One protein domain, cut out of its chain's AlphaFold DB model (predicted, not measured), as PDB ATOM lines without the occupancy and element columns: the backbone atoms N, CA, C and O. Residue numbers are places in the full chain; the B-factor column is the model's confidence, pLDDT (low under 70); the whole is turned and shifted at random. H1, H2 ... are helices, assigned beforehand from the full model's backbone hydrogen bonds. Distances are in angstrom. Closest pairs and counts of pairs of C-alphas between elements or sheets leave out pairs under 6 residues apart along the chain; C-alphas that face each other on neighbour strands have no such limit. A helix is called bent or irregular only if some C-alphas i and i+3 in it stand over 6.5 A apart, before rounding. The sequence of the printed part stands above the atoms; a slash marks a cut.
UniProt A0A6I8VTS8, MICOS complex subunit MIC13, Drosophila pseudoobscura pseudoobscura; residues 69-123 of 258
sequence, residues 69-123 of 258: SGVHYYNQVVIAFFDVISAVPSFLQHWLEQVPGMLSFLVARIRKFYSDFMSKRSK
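What this domain is: This is residues 69 to 123 of the 258 residues of the protein "MICOS complex subunit MIC13" of Drosophila pseudoobscura pseudoobscura (UniProt A0A6I8VTS8). Two long helices, H1 and then H2, make an open V, with residues 99 to 101 at its corner and no part folded back between the arms. H1 is gently bent on its way to the corner. The printed part has 55 residues, all helix by class, with no named strand. It is extended, with a radius of gyration of the C-alphas of 19.1 A, and flat, spanning 57 by 32 by 8 A.

Where its parts are: H1, residues 69 to 98, was assigned as one helix by its hydrogen bonds but is bent: C-alphas 86 and 89 are 6.6 A apart. Arm H1a, residues 69 to 86, begins at C-alpha 69 (15.212, 16.941, 20.050) and is 25.1 A long; arm H1b, residues 89 to 98, is 14.2 A. H2, residues 102 to 123, runs 31.0 A to C-alpha 123 (47.828, 58.746, 42.946).

How they stand to each other: H1a and H1b stand at a shallow tilt of 33 degrees, only just short of steep. H1b and H2 are about perpendicular at 75 degrees and close but not clearly touching; their closest C-alphas, of Leu 96 and Leu 103, are 7.2 A apart. H1a and H2 are apart. In H1a, H1b and H2 every O i to N i+4 pair is within hydrogen-bond range.

The domain as a whole: The C-alphas of Ser 69 and Lys 123, the two farthest apart, are 57.8 A apart. The printed part has no cut, and the link from H1 to H2 is tight. Mean pLDDT of the printed part is 74.5; 15 residues are under 70, among them 99 to 103.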
ATOM      1  N   SER A  69      16.012  15.895  19.397       61.09
ATOM      2  CA  SER A  69      15.212  16.941  20.050       61.09
ATOM      3  C   SER A  69      16.096  17.917  20.826       61.09
ATOM      4  O   SER A  69      15.906  19.122  20.714       61.09
ATOM      5  N   GLY A  70      17.109  17.416  21.542       65.94
ATOM      6  CA  GLY A  70      18.087  18.258  22.232       65.94
ATOM      7  C   GLY A  70      18.837  19.184  21.276       65.94
ATOM      8  O   GLY A  70      18.880  20.385  21.512       65.94
ATOM      9  N   VAL A  71      19.364  18.654  20.169       66.69
ATOM     10  CA  VAL A  71      20.081  19.453  19.162       66.69
ATOM     11  C   VAL A  71      19.143  20.421  18.443       66.69
ATOM     12  O   VAL A  71      19.517  21.568  18.228       66.69
ATOM     13  N   HIS A  72      17.919  20.011  18.109       67.50
ATOM     14  CA  HIS A  72      16.961  20.870  17.418       67.50
ATOM     15  C   HIS A  72      16.525  22.053  18.287       67.50
ATOM     16  O   HIS A  72      16.632  23.196  17.851       67.50
ATOM     17  N   TYR A  73      16.116  21.801  19.535       71.75
ATOM     18  CA  TYR A  73      15.732  22.874  20.450       71.75
ATOM     19  C   TYR A  73      16.933  23.717  20.885       71.75
ATOM     20  O   TYR A  73      16.793  24.929  21.001       71.75
ATOM     21  N   TYR A  74      18.119  23.128  21.061       71.94
ATOM     22  CA  TYR A  74      19.337  23.893  21.331       71.94
ATOM     23  C   TYR A  74      19.669  24.831  20.170       71.94
ATOM     24  O   TYR A  74      19.827  26.028  20.386       71.94
ATOM     25  N   ASN A  75      19.694  24.323  18.937       76.25
ATOM     26  CA  ASN A  75      19.953  25.141  17.756       76.25
ATOM     27  C   ASN A  75      18.903  26.240  17.604       76.25
ATOM     28  O   ASN A  75      19.255  27.378  17.324       76.25
ATOM     29  N   GLN A  76      17.627  25.934  17.843       76.19
ATOM     30  CA  GLN A  76      16.555  26.919  17.756       76.19
ATOM     31  C   GLN A  76      16.671  28.003  18.839       76.19
ATOM     32  O   GLN A  76      16.468  29.176  18.547       76.19
ATOM     33  N   VAL A  77      17.052  27.637  20.067       76.44
ATOM     34  CA  VAL A  77      17.304  28.590  21.160       76.44
ATOM     35  C   VAL A  77      18.528  29.449  20.864       76.44
ATOM     36  O   VAL A  77      18.482  30.655  21.075       76.44
ATOM     37  N   VAL A  78      19.609  28.857  20.354       76.12
ATOM     38  CA  VAL A  78      20.829  29.584  19.990       76.12
ATOM     39  C   VAL A  78      20.549  30.566  18.855       76.12
ATOM     40  O   VAL A  78      20.915  31.732  18.972       76.12
ATOM     41  N   ILE A  79      19.850  30.135  17.801       78.00
ATOM     42  CA  ILE A  79      19.444  31.006  16.691       78.00
ATOM     43  C   ILE A  79      18.548  32.133  17.208       78.00
ATOM     44  O   ILE A  79      18.873  33.292  16.997       78.00
ATOM     45  N   ALA A  80      17.505  31.823  17.984       76.06
ATOM     46  CA  ALA A  80      16.613  32.840  18.542       76.06
ATOM     47  C   ALA A  80      17.347  33.831  19.462       76.06
ATOM     48  O   ALA A  80      17.053  35.023  19.459       76.06
ATOM     49  N   PHE A  81      18.323  33.366  20.243       79.50
ATOM     50  CA  PHE A  81      19.134  34.227  21.098       79.50
ATOM     51  C   PHE A  81      20.016  35.174  20.277       79.50
ATOM     52  O   PHE A  81      20.079  36.368  20.575       79.50
ATOM     53  N   PHE A  82      20.659  34.671  19.220       80.81
ATOM     54  CA  PHE A  82      21.432  35.508  18.306       80.81
ATOM     55  C   PHE A  82      20.548  36.454  17.493       80.81
ATOM     56  O   PHE A  82      20.946  37.600  17.304       80.81
ATOM     57  N   ASP A  83      19.343  36.043  17.104       76.12
ATOM     58  CA  ASP A  83      18.370  36.906  16.433       76.12
ATOM     59  C   ASP A  83      17.939  38.056  17.351       76.12
ATOM     60  O   ASP A  83      17.961  39.216  16.941       76.12
ATOM     61  N   VAL A  84      17.655  37.773  18.627       76.25
ATOM     62  CA  VAL A  84      17.348  38.809  19.627       76.25
ATOM     63  C   VAL A  84      18.532  39.754  19.807       76.25
ATOM     64  O   VAL A  84      18.344  40.967  19.758       76.25
ATOM     65  N   ILE A  85      19.756  39.236  19.951       77.19
ATOM     66  CA  ILE A  85      20.966  40.069  20.052       77.19
ATOM     67  C   ILE A  85      21.177  40.897  18.782       77.19
ATOM     68  O   ILE A  85      21.587  42.051  18.871       77.19
ATOM     69  N   SER A  86      20.875  40.349  17.607       75.44
ATOM     70  CA  SER A  86      20.981  41.064  16.335       75.44
ATOM     71  C   SER A  86      19.937  42.174  16.185       75.44
ATOM     72  O   SER A  86      20.177  43.138  15.462       75.44
ATOM     73  N   ALA A  87      18.819  42.083  16.914       76.38
ATOM     74  CA  ALA A  87      17.787  43.114  16.988       76.38
ATOM     75  C   ALA A  87      18.077  44.194  18.052       76.38
ATOM     76  O   ALA A  87      17.479  45.272  18.016       76.38
ATOM     77  N   VAL A  88      19.015  43.952  18.979       76.12
ATOM     78  CA  VAL A  88      19.431  44.934  19.999       76.12
ATOM     79  C   VAL A  88      19.967  46.242  19.391       76.12
ATOM     80  O   VAL A  88      19.573  47.294  19.888       76.12
ATOM     81  N   PRO A  89      20.805  46.253  18.333       71.75
ATOM     82  CA  PRO A  89      21.227  47.481  17.659       71.75
ATOM     83  C   PRO A  89      20.053  48.334  17.174       71.75
ATOM     84  O   PRO A  89      20.044  49.538  17.412       71.75
ATOM     85  N   SER A  90      19.040  47.711  16.571       74.94
ATOM     86  CA  SER A  90      17.842  48.394  16.079       74.94
ATOM     87  C   SER A  90      17.020  48.978  17.229       74.94
ATOM     88  O   SER A  90      16.565  50.117  17.161       74.94
ATOM     89  N   PHE A  91      16.885  48.228  18.329       71.69
ATOM     90  CA  PHE A  91      16.208  48.701  19.537       71.69
ATOM     91  C   PHE A  91      16.969  49.851  20.215       71.69
ATOM     92  O   PHE A  91      16.370  50.836  20.642       71.69
ATOM     93  N   LEU A  92      18.299  49.758  20.273       69.12
ATOM     94  CA  LEU A  92      19.166  50.813  20.790       69.12
ATOM     95  C   LEU A  92      19.093  52.069  19.926       69.12
ATOM     96  O   LEU A  92      19.037  53.156  20.482       69.12
ATOM     97  N   GLN A  93      19.061  51.943  18.596       66.88
ATOM     98  CA  GLN A  93      18.893  53.084  17.693       66.88
ATOM     99  C   GLN A  93      17.559  53.793  17.932       66.88
ATOM    100  O   GLN A  93      17.552  55.008  18.106       66.88
ATOM    101  N   HIS A  94      16.461  53.046  18.053       70.75
ATOM    102  CA  HIS A  94      15.146  53.623  18.342       70.75
ATOM    103  C   HIS A  94      15.099  54.324  19.709       70.75
ATOM    104  O   HIS A  94      14.578  55.429  19.843       70.75
ATOM    105  N   TRP A  95      15.707  53.720  20.734       71.88
ATOM    106  CA  TRP A  95      15.813  54.331  22.060       71.88
ATOM    107  C   TRP A  95      16.702  55.585  22.060       71.88
ATOM    108  O   TRP A  95      16.417  56.558  22.759       71.88
ATOM    109  N   LEU A  96      17.768  55.579  21.257       65.56
ATOM    110  CA  LEU A  96      18.689  56.703  21.108       65.56
ATOM    111  C   LEU A  96      18.081  57.877  20.342       65.56
ATOM    112  O   LEU A  96      18.347  59.022  20.706       65.56
ATOM    113  N   GLU A  97      17.248  57.612  19.337       65.69
ATOM    114  CA  GLU A  97      16.468  58.643  18.643       65.69
ATOM    115  C   GLU A  97      15.434  59.293  19.568       65.69
ATOM    116  O   GLU A  97      15.185  60.493  19.468       65.69
ATOM    117  N   GLN A  98      14.881  58.536  20.518       71.06
ATOM    118  CA  GLN A  98      13.865  59.032  21.446       71.06
ATOM    119  C   GLN A  98      14.430  59.880  22.599       71.06
ATOM    120  O   GLN A  98      13.680  60.618  23.239       71.06
ATOM    121  N   VAL A  99      15.744  59.829  22.857       67.56
ATOM    122  CA  VAL A  99      16.405  60.692  23.852       67.56
ATOM    123  C   VAL A  99      17.655  61.367  23.268       67.56
ATOM    124  O   VAL A  99      18.790  61.044  23.652       67.56
ATOM    125  N   PRO A 100      17.479  62.352  22.366       56.06
ATOM    126  CA  PRO A 100      18.594  63.120  21.839       56.06
ATOM    127  C   PRO A 100      19.231  63.916  22.987       56.06
ATOM    128  O   PRO A 100      18.601  64.763  23.614       56.06
ATOM    129  N   GLY A 101      20.486  63.598  23.314       66.44
ATOM    130  CA  GLY A 101      21.266  64.278  24.358       66.44
ATOM    131  C   GLY A 101      21.665  63.408  25.557       66.44
ATOM    132  O   GLY A 101      22.670  63.705  26.214       66.44
ATOM    133  N   MET A 102      20.978  62.285  25.815       68.00
ATOM    134  CA  MET A 102      21.402  61.366  26.885       68.00
ATOM    135  C   MET A 102      22.708  60.657  26.535       68.00
ATOM    136  O   MET A 102      23.543  60.458  27.412       68.00
ATOM    137  N   LEU A 103      22.920  60.328  25.256       68.25
ATOM    138  CA  LEU A 103      24.144  59.669  24.806       68.25
ATOM    139  C   LEU A 103      25.373  60.564  25.026       68.25
ATOM    140  O   LEU A 103      26.372  60.108  25.574       68.25
ATOM    141  N   SER A 104      25.291  61.854  24.687       70.88
ATOM    142  CA  SER A 104      26.369  62.817  24.954       70.88
ATOM    143  C   SER A 104      26.642  62.978  26.450       70.88
ATOM    144  O   SER A 104      27.804  63.040  26.852       70.88
ATOM    145  N   PHE A 105      25.598  62.974  27.287       76.62
ATOM    146  CA  PHE A 105      25.746  63.036  28.742       76.62
ATOM    147  C   PHE A 105      26.379  61.759  29.317       76.62
ATOM    148  O   PHE A 105      27.292  61.837  30.138       76.62
ATOM    149  N   LEU A 106      25.958  60.580  28.853       77.25
ATOM    150  CA  LEU A 106      26.535  59.290  29.233       77.25
ATOM    151  C   LEU A 106      27.996  59.180  28.800       77.25
ATOM    152  O   LEU A 106      28.839  58.806  29.607       77.25
ATOM    153  N   VAL A 107      28.322  59.569  27.567       78.88
ATOM    154  CA  VAL A 107      29.698  59.569  27.051       78.88
ATOM    155  C   VAL A 107      30.579  60.534  27.846       78.88
ATOM    156  O   VAL A 107      31.694  60.173  28.225       78.88
ATOM    157  N   ALA A 108      30.080  61.732  28.168       80.62
ATOM    158  CA  ALA A 108      30.788  62.674  29.032       80.62
ATOM    159  C   ALA A 108      30.998  62.100  30.444       80.62
ATOM    160  O   ALA A 108      32.087  62.216  31.006       80.62
ATOM    161  N   ARG A 109      29.990  61.414  30.997       84.19
ATOM    162  CA  ARG A 109      30.060  60.769  32.313       84.19
ATOM    163  C   ARG A 109      31.043  59.601  32.335       84.19
ATOM    164  O   ARG A 109      31.806  59.495  33.288       84.19
ATOM    165  N   ILE A 110      31.069  58.772  31.293       85.19
ATOM    166  CA  ILE A 110      32.008  57.650  31.150       85.19
ATOM    167  C   ILE A 110      33.437  58.175  31.000       85.19
ATOM    168  O   ILE A 110      34.327  57.695  31.697       85.19
ATOM    169  N   ARG A 111      33.666  59.202  30.166       86.69
ATOM    170  CA  ARG A 111      34.986  59.849  30.055       86.69
ATOM    171  C   ARG A 111      35.452  60.412  31.390       86.69
ATOM    172  O   ARG A 111      36.598  60.181  31.759       86.69
ATOM    173  N   LYS A 112      34.565  61.095  32.118       88.38
ATOM    174  CA  LYS A 112      34.870  61.645  33.442       88.38
ATOM    175  C   LYS A 112      35.197  60.542  34.452       88.38
ATOM    176  O   LYS A 112      36.188  60.637  35.163       88.38
ATOM    177  N   PHE A 113      34.423  59.456  34.463       87.00
ATOM    178  CA  PHE A 113      34.712  58.288  35.296       87.00
ATOM    179  C   PHE A 113      36.062  57.655  34.956       87.00
ATOM    180  O   PHE A 113      36.814  57.297  35.859       87.00
ATOM    181  N   TYR A 114      36.387  57.539  33.670       82.31
ATOM    182  CA  TYR A 114      37.651  56.974  33.216       82.31
ATOM    183  C   TYR A 114      38.844  57.856  33.611       82.31
ATOM    184  O   TYR A 114      39.826  57.348  34.150       82.31
ATOM    185  N   SER A 115      38.752  59.180  33.432       84.06
ATOM    186  CA  SER A 115      39.803  60.113  33.865       84.06
ATOM    187  C   SER A 115      39.968  60.142  35.388       84.06
ATOM    188  O   SER A 115      41.093  60.162  35.893       84.06
ATOM    189  N   ASP A 116      38.866  60.086  36.137       86.75
ATOM    190  CA  ASP A 116      38.891  60.044  37.603       86.75
ATOM    191  C   ASP A 116      39.483  58.724  38.115       86.75
ATOM    192  O   ASP A 116      40.260  58.715  39.069       86.75
ATOM    193  N   PHE A 117      39.179  57.603  37.458       83.75
ATOM    194  CA  PHE A 117      39.769  56.306  37.778       83.75
ATOM    195  C   PHE A 117      41.275  56.281  37.495       83.75
ATOM    196  O   PHE A 117      42.052  55.856  38.350       83.75
ATOM    197  N   MET A 118      41.705  56.794  36.338       77.94
ATOM    198  CA  MET A 118      43.123  56.861  35.972       77.94
ATOM    199  C   MET A 118      43.918  57.790  36.896       77.94
ATOM    200  O   MET A 118      45.025  57.442  37.305       77.94
ATOM    201  N   SER A 119      43.346  58.930  37.295       79.69
ATOM    202  CA  SER A 119      43.994  59.851  38.237       79.69
ATOM    203  C   SER A 119      44.040  59.318  39.674       79.69
ATOM    204  O   SER A 119      44.995  59.589  40.398       79.69
ATOM    205  N   LYS A 120      43.047  58.527  40.108       78.94
ATOM    206  CA  LYS A 120      43.104  57.803  41.389       78.94
ATOM    207  C   LYS A 120      44.126  56.672  41.352       78.94
ATOM    208  O   LYS A 120      44.860  56.504  42.319       78.94
ATOM    209  N   ARG A 121      44.207  55.928  40.245       73.19
ATOM    210  CA  ARG A 121      45.203  54.867  40.064       73.19
ATOM    211  C   ARG A 121      46.624  55.423  40.115       73.19
ATOM    212  O   ARG A 121      47.427  54.881  40.860       73.19
ATOM    213  N   SER A 122      46.913  56.522  39.415       66.25
ATOM    214  CA  SER A 122      48.244  57.142  39.454       66.25
ATOM    215  C   SER A 122      48.596  57.708  40.834       66.25
ATOM    216  O   SER A 122      49.728  57.561  41.282       66.25
ATOM    217  N   LYS A 123      47.628  58.290  41.558       63.59
ATOM    218  CA  LYS A 123      47.828  58.746  42.946       63.59
ATOM    219  C   LYS A 123      48.090  57.588  43.907       63.59
ATOM    220  O   LYS A 123      48.996  57.689  44.727       63.59
TER     221      LYS A 123